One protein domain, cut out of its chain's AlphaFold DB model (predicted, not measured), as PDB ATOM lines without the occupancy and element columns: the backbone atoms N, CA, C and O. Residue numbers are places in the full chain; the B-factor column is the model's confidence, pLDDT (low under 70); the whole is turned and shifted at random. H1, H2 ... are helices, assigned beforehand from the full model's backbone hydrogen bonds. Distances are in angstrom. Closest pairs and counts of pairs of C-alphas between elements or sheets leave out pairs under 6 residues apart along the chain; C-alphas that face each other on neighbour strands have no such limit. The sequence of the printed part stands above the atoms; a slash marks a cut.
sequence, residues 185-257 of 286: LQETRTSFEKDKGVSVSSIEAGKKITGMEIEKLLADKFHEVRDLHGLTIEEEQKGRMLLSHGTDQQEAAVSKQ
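This is residues 185 to 257 of the 286 residues of an uncharacterized protein of Fonsecaea erecta (UniProt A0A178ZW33). Two helices form a lopsided T: H1 is the long crossbar, and H2 crosses it near its middle with its first half, while residues 244 to 257 stick out as the stem. A long loop folds back from the last residues of H1 to the start of H2. The printed part has 73 residues, all helix by class, in the order H1, H2, with no named strand. It is flat, spanning 56 by 36 by 15 A, and only just loose, close to extended, with a radius of gyration of the C-alphas of 16.7 A.

H1, residues 185 to 219, begins at C-alpha 185 (-5.202, -18.423, -53.526) and measures 50.5 A. H2, residues 233 to 252, measures 28.3 A and ends at C-alpha 252 (24.357, -26.593, -36.298).

H1 touches H2 with residues 202 to 209 alone, and H2 touches H1 with residues 235 to 243 alone. The closest C-alphas, of Gly 206 and Gly 239, are 3.9 A apart. The helices are about perpendicular, at 89 degrees. Every O i to N i+4 pair is within hydrogen-bond range in H1, and 15 of 16 in H2.

The C-alphas farthest apart, of Leu 185 and His 223, are 56.5 A apart. The printed part has no cut; the link from H1 to H2 is long, 13 residues. Residues 217 to 231 and 245 to 257 have pLDDT under 70.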
ATOM      1  N   LEU A 185      -6.349 -18.775 -52.695       75.62
ATOM      2  CA  LEU A 185      -5.202 -18.423 -53.526       75.62
ATOM      3  C   LEU A 185      -4.846 -16.925 -53.459       75.62
ATOM      4  O   LEU A 185      -3.674 -16.560 -53.383       75.62
ATOM      5  N   GLN A 186      -5.850 -16.047 -53.474       78.56
ATOM      6  CA  GLN A 186      -5.671 -14.600 -53.383       78.56
ATOM      7  C   GLN A 186      -5.147 -14.199 -52.001       78.56
ATOM      8  O   GLN A 186      -4.213 -13.402 -51.913       78.56
ATOM      9  N   GLU A 187      -5.655 -14.823 -50.938       78.44
ATOM     10  CA  GLU A 187      -5.123 -14.650 -49.581       78.44
ATOM     11  C   GLU A 187      -3.663 -15.109 -49.492       78.44
ATOM     12  O   GLU A 187      -2.804 -14.332 -49.069       78.44
ATOM     13  N   THR A 188      -3.333 -16.306 -49.998       78.75
ATOM     14  CA  THR A 188      -1.941 -16.792 -50.010       78.75
ATOM     15  C   THR A 188      -1.007 -15.895 -50.814       78.75
ATOM     16  O   THR A 188       0.112 -15.633 -50.380       78.75
ATOM     17  N   ARG A 189      -1.468 -15.350 -51.948       80.50
ATOM     18  CA  ARG A 189      -0.688 -14.406 -52.756       80.50
ATOM     19  C   ARG A 189      -0.393 -13.123 -51.983       80.50
ATOM     20  O   ARG A 189       0.737 -12.644 -52.013       80.50
ATOM     21  N   THR A 190      -1.387 -12.575 -51.284       83.94
ATOM     22  CA  THR A 190      -1.199 -11.355 -50.481       83.94
ATOM     23  C   THR A 190      -0.275 -11.588 -49.285       83.94
ATOM     24  O   THR A 190       0.504 -10.698 -48.951       83.94
ATOM     25  N   SER A 191      -0.312 -12.778 -48.673       82.31
ATOM     26  CA  SER A 191       0.634 -13.164 -47.619       82.31
ATOM     27  C   SER A 191       2.055 -13.250 -48.164       82.31
ATOM     28  O   SER A 191       2.956 -12.641 -47.604       82.31
ATOM     29  N   PHE A 192       2.248 -13.922 -49.301       87.81
ATOM     30  CA  PHE A 192       3.571 -14.084 -49.899       87.81
ATOM     31  C   PHE A 192       4.210 -12.745 -50.304       87.81
ATOM     32  O   PHE A 192       5.400 -12.542 -50.087       87.81
ATOM     33  N   GLU A 193       3.430 -11.803 -50.844       88.62
ATOM     34  CA  GLU A 193       3.910 -10.439 -51.124       88.62
ATOM     35  C   GLU A 193       4.357  -9.706 -49.849       88.62
ATOM     36  O   GLU A 193       5.415  -9.072 -49.833       88.62
ATOM     37  N   LYS A 194       3.604  -9.838 -48.748       90.12
ATOM     38  CA  LYS A 194       3.998  -9.263 -47.451       90.12
ATOM     39  C   LYS A 194       5.292  -9.890 -46.930       90.12
ATOM     40  O   LYS A 194       6.208  -9.159 -46.556       90.12
ATOM     41  N   ASP A 195       5.393 -11.215 -46.968       87.56
ATOM     42  CA  ASP A 195       6.565 -11.955 -46.484       87.56
ATOM     43  C   ASP A 195       7.816 -11.639 -47.314       87.56
ATOM     44  O   ASP A 195       8.912 -11.459 -46.774       87.56
ATOM     45  N   LYS A 196       7.653 -11.478 -48.633       92.06
ATOM     46  CA  LYS A 196       8.709 -11.015 -49.537       92.06
ATOM     47  C   LYS A 196       9.188  -9.613 -49.162       92.06
ATOM     48  O   LYS A 196      10.396  -9.396 -49.085       92.06
ATOM     49  N   GLY A 197       8.275  -8.680 -48.889       87.56
ATOM     50  CA  GLY A 197       8.623  -7.323 -48.455       87.56
ATOM     51  C   GLY A 197       9.426  -7.304 -47.149       87.56
ATOM     52  O   GLY A 197      10.466  -6.647 -47.067       87.56
ATOM     53  N   VAL A 198       8.997  -8.087 -46.153       86.19
ATOM     54  CA  VAL A 198       9.712  -8.228 -44.871       86.19
ATOM     55  C   VAL A 198      11.098  -8.848 -45.069       86.19
ATOM     56  O   VAL A 198      12.074  -8.386 -44.472       86.19
ATOM     57  N   SER A 199      11.208  -9.851 -45.941       82.69
ATOM     58  CA  SER A 199      12.478 -10.519 -46.244       82.69
ATOM     59  C   SER A 199      13.471  -9.573 -46.923       82.69
ATOM     60  O   SER A 199      14.620  -9.487 -46.499       82.69
ATOM     61  N   VAL A 200      13.026  -8.810 -47.927       90.69
ATOM     62  CA  VAL A 200      13.869  -7.820 -48.621       90.69
ATOM     63  C   VAL A 200      14.361  -6.747 -47.650       90.69
ATOM     64  O   VAL A 200      15.555  -6.463 -47.620       90.69
ATOM     65  N   SER A 201      13.475  -6.213 -46.804       86.44
ATOM     66  CA  SER A 201      13.846  -5.225 -45.783       86.44
ATOM     67  C   SER A 201      14.863  -5.784 -44.779       86.44
ATOM     68  O   SER A 201      15.823  -5.103 -44.424       86.44
ATOM     69  N   SER A 202      14.703  -7.044 -44.368       83.06
ATOM     70  CA  SER A 202      15.625  -7.698 -43.431       83.06
ATOM     71  C   SER A 202      17.006  -7.930 -44.053       83.06
ATOM     72  O   SER A 202      18.021  -7.693 -43.399       83.06
ATOM     73  N   ILE A 203      17.062  -8.336 -45.326       85.81
ATOM     74  CA  ILE A 203      18.317  -8.506 -46.072       85.81
ATOM     75  C   ILE A 203      19.024  -7.160 -46.257       85.81
ATOM     76  O   ILE A 203      20.236  -7.069 -46.064       85.81
ATOM     77  N   GLU A 204      18.286  -6.101 -46.597       89.44
ATOM     78  CA  GLU A 204      18.855  -4.760 -46.737       89.44
ATOM     79  C   GLU A 204      19.417  -4.249 -45.403       89.44
ATOM     80  O   GLU A 204      20.545  -3.754 -45.363       89.44
ATOM     81  N   ALA A 205      18.686  -4.436 -44.300       84.62
ATOM     82  CA  ALA A 205      19.163  -4.101 -42.961       84.62
ATOM     83  C   ALA A 205      20.437  -4.888 -42.597       84.62
ATOM     84  O   ALA A 205      21.421  -4.298 -42.155       84.62
ATOM     85  N   GLY A 206      20.476  -6.198 -42.868       80.88
ATOM     86  CA  GLY A 206      21.675  -7.023 -42.673       80.88
ATOM     87  C   GLY A 206      22.877  -6.553 -43.499       80.88
ATOM     88  O   GLY A 206      24.005  -6.512 -43.001       80.88
ATOM     89  N   LYS A 207      22.647  -6.114 -44.742       86.38
ATOM     90  CA  LYS A 207      23.689  -5.529 -45.598       86.38
ATOM     91  C   LYS A 207      24.219  -4.204 -45.036       86.38
ATOM     92  O   LYS A 207      25.423  -3.968 -45.081       86.38
ATOM     93  N   LYS A 208      23.348  -3.351 -44.486       83.94
ATOM     94  CA  LYS A 208      23.761  -2.089 -43.849       83.94
ATOM     95  C   LYS A 208      24.591  -2.338 -42.587       83.94
ATOM     96  O   LYS A 208      25.624  -1.699 -42.416       83.94
ATOM     97  N   ILE A 209      24.193  -3.296 -41.745       82.94
ATOM     98  CA  ILE A 209      24.955  -3.641 -40.532       82.94
ATOM     99  C   ILE A 209      26.318  -4.217 -40.877       82.94
ATOM    100  O   ILE A 209      27.310  -3.778 -40.311       82.94
ATOM    101  N   THR A 210      26.385  -5.169 -41.808       82.06
ATOM    102  CA  THR A 210      27.676  -5.745 -42.213       82.06
ATOM    103  C   THR A 210      28.584  -4.691 -42.838       82.06
ATOM    104  O   THR A 210      29.764  -4.654 -42.509       82.06
ATOM    105  N   GLY A 211      28.045  -3.782 -43.658       82.19
ATOM    106  CA  GLY A 211      28.787  -2.621 -44.158       82.19
ATOM    107  C   GLY A 211      29.360  -1.764 -43.026       82.19
ATOM    108  O   GLY A 211      30.558  -1.500 -43.005       82.19
ATOM    109  N   MET A 212      28.532  -1.416 -42.039       77.94
ATOM    110  CA  MET A 212      28.946  -0.634 -40.872       77.94
ATOM    111  C   MET A 212      29.973  -1.362 -39.991       77.94
ATOM    112  O   MET A 212      30.903  -0.746 -39.480       77.94
ATOM    113  N   GLU A 213      29.835  -2.672 -39.799       76.00
ATOM    114  CA  GLU A 213      30.767  -3.478 -39.006       76.00
ATOM    115  C   GLU A 213      32.119  -3.632 -39.712       76.00
ATOM    116  O   GLU A 213      33.164  -3.525 -39.071       76.00
ATOM    117  N   ILE A 214      32.116  -3.776 -41.041       78.19
ATOM    118  CA  ILE A 214      33.330  -3.743 -41.865       78.19
ATOM    119  C   ILE A 214      33.991  -2.362 -41.782       78.19
ATOM    120  O   ILE A 214      35.194  -2.286 -41.548       78.19
ATOM    121  N   GLU A 215      33.232  -1.273 -41.919       74.25
ATOM    122  CA  GLU A 215      33.754   0.091 -41.759       74.25
ATOM    123  C   GLU A 215      34.348   0.314 -40.364       74.25
ATOM    124  O   GLU A 215      35.436   0.876 -40.250       74.25
ATOM    125  N   LYS A 216      33.701  -0.195 -39.309       72.12
ATOM    126  CA  LYS A 216      34.220  -0.150 -37.937       72.12
ATOM    127  C   LYS A 216      35.535  -0.922 -37.795       72.12
ATOM    128  O   LYS A 216      36.474  -0.400 -37.205       72.12
ATOM    129  N   LEU A 217      35.633  -2.131 -38.351       69.69
ATOM    130  CA  LEU A 217      36.868  -2.928 -38.340       69.69
ATOM    131  C   LEU A 217      37.998  -2.274 -39.151       69.69
ATOM    132  O   LEU A 217      39.172  -2.411 -38.805       69.69
ATOM    133  N   LEU A 218      37.660  -1.561 -40.228       67.31
ATOM    134  CA  LEU A 218      38.620  -0.786 -41.016       67.31
ATOM    135  C   LEU A 218      39.064   0.489 -40.280       67.31
ATOM    136  O   LEU A 218      40.242   0.844 -40.344       67.31
ATOM    137  N   ALA A 219      38.158   1.137 -39.546       64.25
ATOM    138  CA  ALA A 219      38.446   2.299 -38.709       64.25
ATOM    139  C   ALA A 219      39.267   1.942 -37.456       64.25
ATOM    140  O   ALA A 219      40.078   2.743 -37.016       64.25
ATOM    141  N   ASP A 220      39.170   0.724 -36.919       53.91
ATOM    142  CA  ASP A 220      39.947   0.301 -35.738       53.91
ATOM    143  C   ASP A 220      41.471   0.183 -36.010       53.91
ATOM    144  O   ASP A 220      42.285   0.048 -35.097       53.91
ATOM    145  N   LYS A 221      41.907   0.308 -37.275       50.50
ATOM    146  CA  LYS A 221      43.328   0.474 -37.649       50.50
ATOM    147  C   LYS A 221      43.787   1.936 -37.759       50.50
ATOM    148  O   LYS A 221      44.990   2.175 -37.836       50.50
ATOM    149  N   PHE A 222      42.873   2.907 -37.728       51.72
ATOM    150  CA  PHE A 222      43.155   4.345 -37.772       51.72
ATOM    151  C   PHE A 222      42.253   5.056 -36.760       51.72
ATOM    152  O   PHE A 222      41.087   5.295 -37.035       51.72
ATOM    153  N   HIS A 223      42.808   5.371 -35.586       48.84
ATOM    154  CA  HIS A 223      42.120   5.874 -34.391       48.84
ATOM    155  C   HIS A 223      41.249   7.133 -34.616       48.84
ATOM    156  O   HIS A 223      41.619   8.221 -34.189       48.84
ATOM    157  N   GLU A 224      40.062   6.997 -35.204       50.56
ATOM    158  CA  GLU A 224      38.991   7.991 -35.130       50.56
ATOM    159  C   GLU A 224      37.634   7.283 -35.040       50.56
ATOM    160  O   GLU A 224      37.096   6.753 -36.012       50.56
ATOM    161  N   VAL A 225      37.073   7.296 -33.829       53.16
ATOM    162  CA  VAL A 225      35.689   6.914 -33.549       53.16
ATOM    163  C   VAL A 225      34.784   7.939 -34.228       53.16
ATOM    164  O   VAL A 225      34.515   9.008 -33.683       53.16
ATOM    165  N   ARG A 226      34.328   7.639 -35.446       51.09
ATOM    166  CA  ARG A 226      33.146   8.303 -35.996       51.09
ATOM    167  C   ARG A 226      31.927   7.576 -35.457       51.09
ATOM    168  O   ARG A 226      31.660   6.442 -35.848       51.09
ATOM    169  N   ASP A 227      31.209   8.225 -34.548       58.47
ATOM    170  CA  ASP A 227      29.905   7.756 -34.095       58.47
ATOM    171  C   ASP A 227      28.962   7.652 -35.303       58.47
ATOM    172  O   ASP A 227      28.506   8.651 -35.862       58.47
ATOM    173  N   LEU A 228      28.697   6.417 -35.725       54.72
ATOM    174  CA  LEU A 228      27.879   6.082 -36.887       54.72
ATOM    175  C   LEU A 228      26.394   6.324 -36.583       54.72
ATOM    176  O   LEU A 228      25.668   5.438 -36.138       54.72
ATOM    177  N   HIS A 229      25.935   7.549 -36.830       60.81
ATOM    178  CA  HIS A 229      24.516   7.904 -36.827       60.81
ATOM    179  C   HIS A 229      23.908   7.586 -38.199       60.81
ATOM    180  O   HIS A 229      24.065   8.357 -39.144       60.81
ATOM    181  N   GLY A 230      23.218   6.448 -38.316       63.31
ATOM    182  CA  GLY A 230      22.564   6.073 -39.577       63.31
ATOM    183  C   GLY A 230      21.638   4.856 -39.549       63.31
ATOM    184  O   GLY A 230      20.886   4.678 -40.503       63.31
ATOM    185  N   LEU A 231      21.651   4.043 -38.487       63.94
ATOM    186  CA  LEU A 231      20.708   2.937 -38.315       63.94
ATOM    187  C   LEU A 231      19.671   3.251 -37.245       63.94
ATOM    188  O   LEU A 231      19.998   3.720 -36.155       63.94
ATOM    189  N   THR A 232      18.416   2.932 -37.540       74.00
ATOM    190  CA  THR A 232      17.378   2.884 -36.510       74.00
ATOM    191  C   THR A 232      17.562   1.639 -35.633       74.00
ATOM    192  O   THR A 232      18.033   0.601 -36.101       74.00
ATOM    193  N   ILE A 233      17.165   1.718 -34.355       75.62
ATOM    194  CA  ILE A 233      17.288   0.611 -33.379       75.62
ATOM    195  C   ILE A 233      16.620  -0.676 -33.905       75.62
ATOM    196  O   ILE A 233      17.104  -1.785 -33.683       75.62
ATOM    197  N   GLU A 234      15.528  -0.532 -34.658       76.81
ATOM    198  CA  GLU A 234      14.794  -1.646 -35.261       76.81
ATOM    199  C   GLU A 234      15.547  -2.305 -36.425       76.81
ATOM    200  O   GLU A 234      15.544  -3.532 -36.544       76.81
ATOM    201  N   GLU A 235      16.199  -1.519 -37.288       71.94
ATOM    202  CA  GLU A 235      17.052  -2.045 -38.360       71.94
ATOM    203  C   GLU A 235      18.279  -2.751 -37.783       71.94
ATOM    204  O   GLU A 235      18.651  -3.820 -38.270       71.94
ATOM    205  N   GLU A 236      18.858  -2.201 -36.711       74.62
ATOM    206  CA  GLU A 236      20.005  -2.798 -36.030       74.62
ATOM    207  C   GLU A 236      19.633  -4.158 -35.427       74.62
ATOM    208  O   GLU A 236      20.312  -5.161 -35.651       74.62
ATOM    209  N   GLN A 237      18.508  -4.223 -34.713       78.25
ATOM    210  CA  GLN A 237      18.024  -5.466 -34.124       78.25
ATOM    211  C   GLN A 237      17.719  -6.525 -35.195       78.25
ATOM    212  O   GLN A 237      18.101  -7.686 -35.035       78.25
ATOM    213  N   LYS A 238      17.063  -6.140 -36.298       78.62
ATOM    214  CA  LYS A 238      16.727  -7.059 -37.400       78.62
ATOM    215  C   LYS A 238      17.970  -7.599 -38.097       78.62
ATOM    216  O   LYS A 238      18.061  -8.802 -38.331       78.62
ATOM    217  N   GLY A 239      18.937  -6.740 -38.412       70.44
ATOM    218  CA  GLY A 239      20.151  -7.197 -39.077       70.44
ATOM    219  C   GLY A 239      21.048  -8.026 -38.148       70.44
ATOM    220  O   GLY A 239      21.594  -9.028 -38.598       70.44
ATOM    221  N   ARG A 240      21.138  -7.706 -36.845       76.25
ATOM    222  CA  ARG A 240      21.861  -8.548 -35.870       76.25
ATOM    223  C   ARG A 240      21.227  -9.932 -35.742       76.25
ATOM    224  O   ARG A 240      21.948 -10.923 -35.744       76.25
ATOM    225  N   MET A 241      19.895 -10.002 -35.703       76.69
ATOM    226  CA  MET A 241      19.156 -11.267 -35.686       76.69
ATOM    227  C   MET A 241      19.424 -12.106 -36.949       76.69
ATOM    228  O   MET A 241      19.670 -13.309 -36.861       76.69
ATOM    229  N   LEU A 242      19.442 -11.480 -38.130       74.94
ATOM    230  CA  LEU A 242      19.767 -12.166 -39.385       74.94
ATOM    231  C   LEU A 242      21.194 -12.744 -39.373       74.94
ATOM    232  O   LEU A 242      21.399 -13.884 -39.787       74.94
ATOM    233  N   LEU A 243      22.167 -11.982 -38.870       71.31
ATOM    234  CA  LEU A 243      23.562 -12.420 -38.783       71.31
ATOM    235  C   LEU A 243      23.765 -13.534 -37.746       71.31
ATOM    236  O   LEU A 243      24.525 -14.467 -38.017       71.31
ATOM    237  N   SER A 244      23.041 -13.503 -36.617       71.31
ATOM    238  CA  SER A 244      23.063 -14.599 -35.634       71.31
ATOM    239  C   SER A 244      22.527 -15.913 -36.208       71.31
ATOM    240  O   SER A 244      23.091 -16.976 -35.971       71.31
ATOM    241  N   HIS A 245      21.499 -15.857 -37.060       63.28
ATOM    242  CA  HIS A 245      20.983 -17.061 -37.717       63.28
ATOM    243  C   HIS A 245      21.977 -17.683 -38.713       63.28
ATOM    244  O   HIS A 245      21.948 -18.896 -38.922       63.28
ATOM    245  N   GLY A 246      22.869 -16.882 -39.306       58.03
ATOM    246  CA  GLY A 246      23.960 -17.381 -40.151       58.03
ATOM    247  C   GLY A 246      25.093 -18.045 -39.361       58.03
ATOM    248  O   GLY A 246      25.698 -18.997 -39.846       58.03
ATOM    249  N   THR A 247      25.354 -17.594 -38.130       57.62
ATOM    250  CA  THR A 247      26.395 -18.164 -37.251       57.62
ATOM    251  C   THR A 247      25.934 -19.469 -36.599       57.62
ATOM    252  O   THR A 247      26.678 -20.450 -36.608       57.62
ATOM    253  N   ASP A 248      24.670 -19.540 -36.172       52.59
ATOM    254  CA  ASP A 248      24.079 -20.761 -35.611       52.59
ATOM    255  C   ASP A 248      23.954 -21.891 -36.648       52.59
ATOM    256  O   ASP A 248      24.035 -23.067 -36.296       52.59
ATOM    257  N   GLN A 249      23.779 -21.575 -37.940       52.03
ATOM    258  CA  GLN A 249      23.764 -22.595 -38.996       52.03
ATOM    259  C   GLN A 249      25.144 -23.201 -39.254       52.03
ATOM    260  O   GLN A 249      25.207 -24.385 -39.569       52.03
ATOM    261  N   GLN A 250      26.238 -22.456 -39.083       50.09
ATOM    262  CA  GLN A 250      27.590 -22.993 -39.268       50.09
ATOM    263  C   GLN A 250      27.938 -24.021 -38.174       50.09
ATOM    264  O   GLN A 250      28.532 -25.057 -38.467       50.09
ATOM    265  N   GLU A 251      27.508 -23.784 -36.930       49.94
ATOM    266  CA  GLU A 251      27.706 -24.716 -35.808       49.94
ATOM    267  C   GLU A 251      26.645 -25.837 -35.766       49.94
ATOM    268  O   GLU A 251      26.953 -26.986 -35.434       49.94
ATOM    269  N   ALA A 252      25.402 -25.570 -36.189       47.97
ATOM    270  CA  ALA A 252      24.357 -26.593 -36.298       47.97
ATOM    271  C   ALA A 252      24.500 -27.499 -37.539       47.97
ATOM    272  O   ALA A 252      24.061 -28.651 -37.493       47.97
ATOM    273  N   ALA A 253      25.133 -27.036 -38.625       48.31
ATOM    274  CA  ALA A 253      25.404 -27.843 -39.821       48.31
ATOM    275  C   ALA A 253      26.435 -28.955 -39.575       48.31
ATOM    276  O   ALA A 253      26.420 -29.965 -40.274       48.31
ATOM    277  N   VAL A 254      27.288 -28.824 -38.553       50.22
ATOM    278  CA  VAL A 254      28.230 -29.887 -38.160       50.22
ATOM    279  C   VAL A 254      27.532 -30.998 -37.356       50.22
ATOM    280  O   VAL A 254      28.007 -32.132 -37.345       50.22
ATOM    281  N   SER A 255      26.383 -30.726 -36.720       50.28
ATOM    282  CA  SER A 255      25.713 -31.684 -35.819       50.28
ATOM    283  C   SER A 255      24.373 -32.240 -36.311       50.28
ATOM    284  O   SER A 255      23.901 -33.241 -35.769       50.28
ATOM    285  N   LYS A 256      23.752 -31.661 -37.345       55.94
ATOM    286  CA  LYS A 256      22.497 -32.181 -37.908       55.94
ATOM    287  C   LYS A 256      22.730 -32.758 -39.293       55.94
ATOM    288  O   LYS A 256      22.650 -32.067 -40.301       55.94
ATOM    289  N   GLN A 257      22.967 -34.065 -39.318       51.25
ATOM    290  CA  GLN A 257      22.859 -34.884 -40.519       51.25
ATOM    291  C   GLN A 257      21.482 -34.616 -41.152       51.25
ATOM    292  O   GLN A 257      20.448 -34.993 -40.596       51.25
TER     293      GLN A 257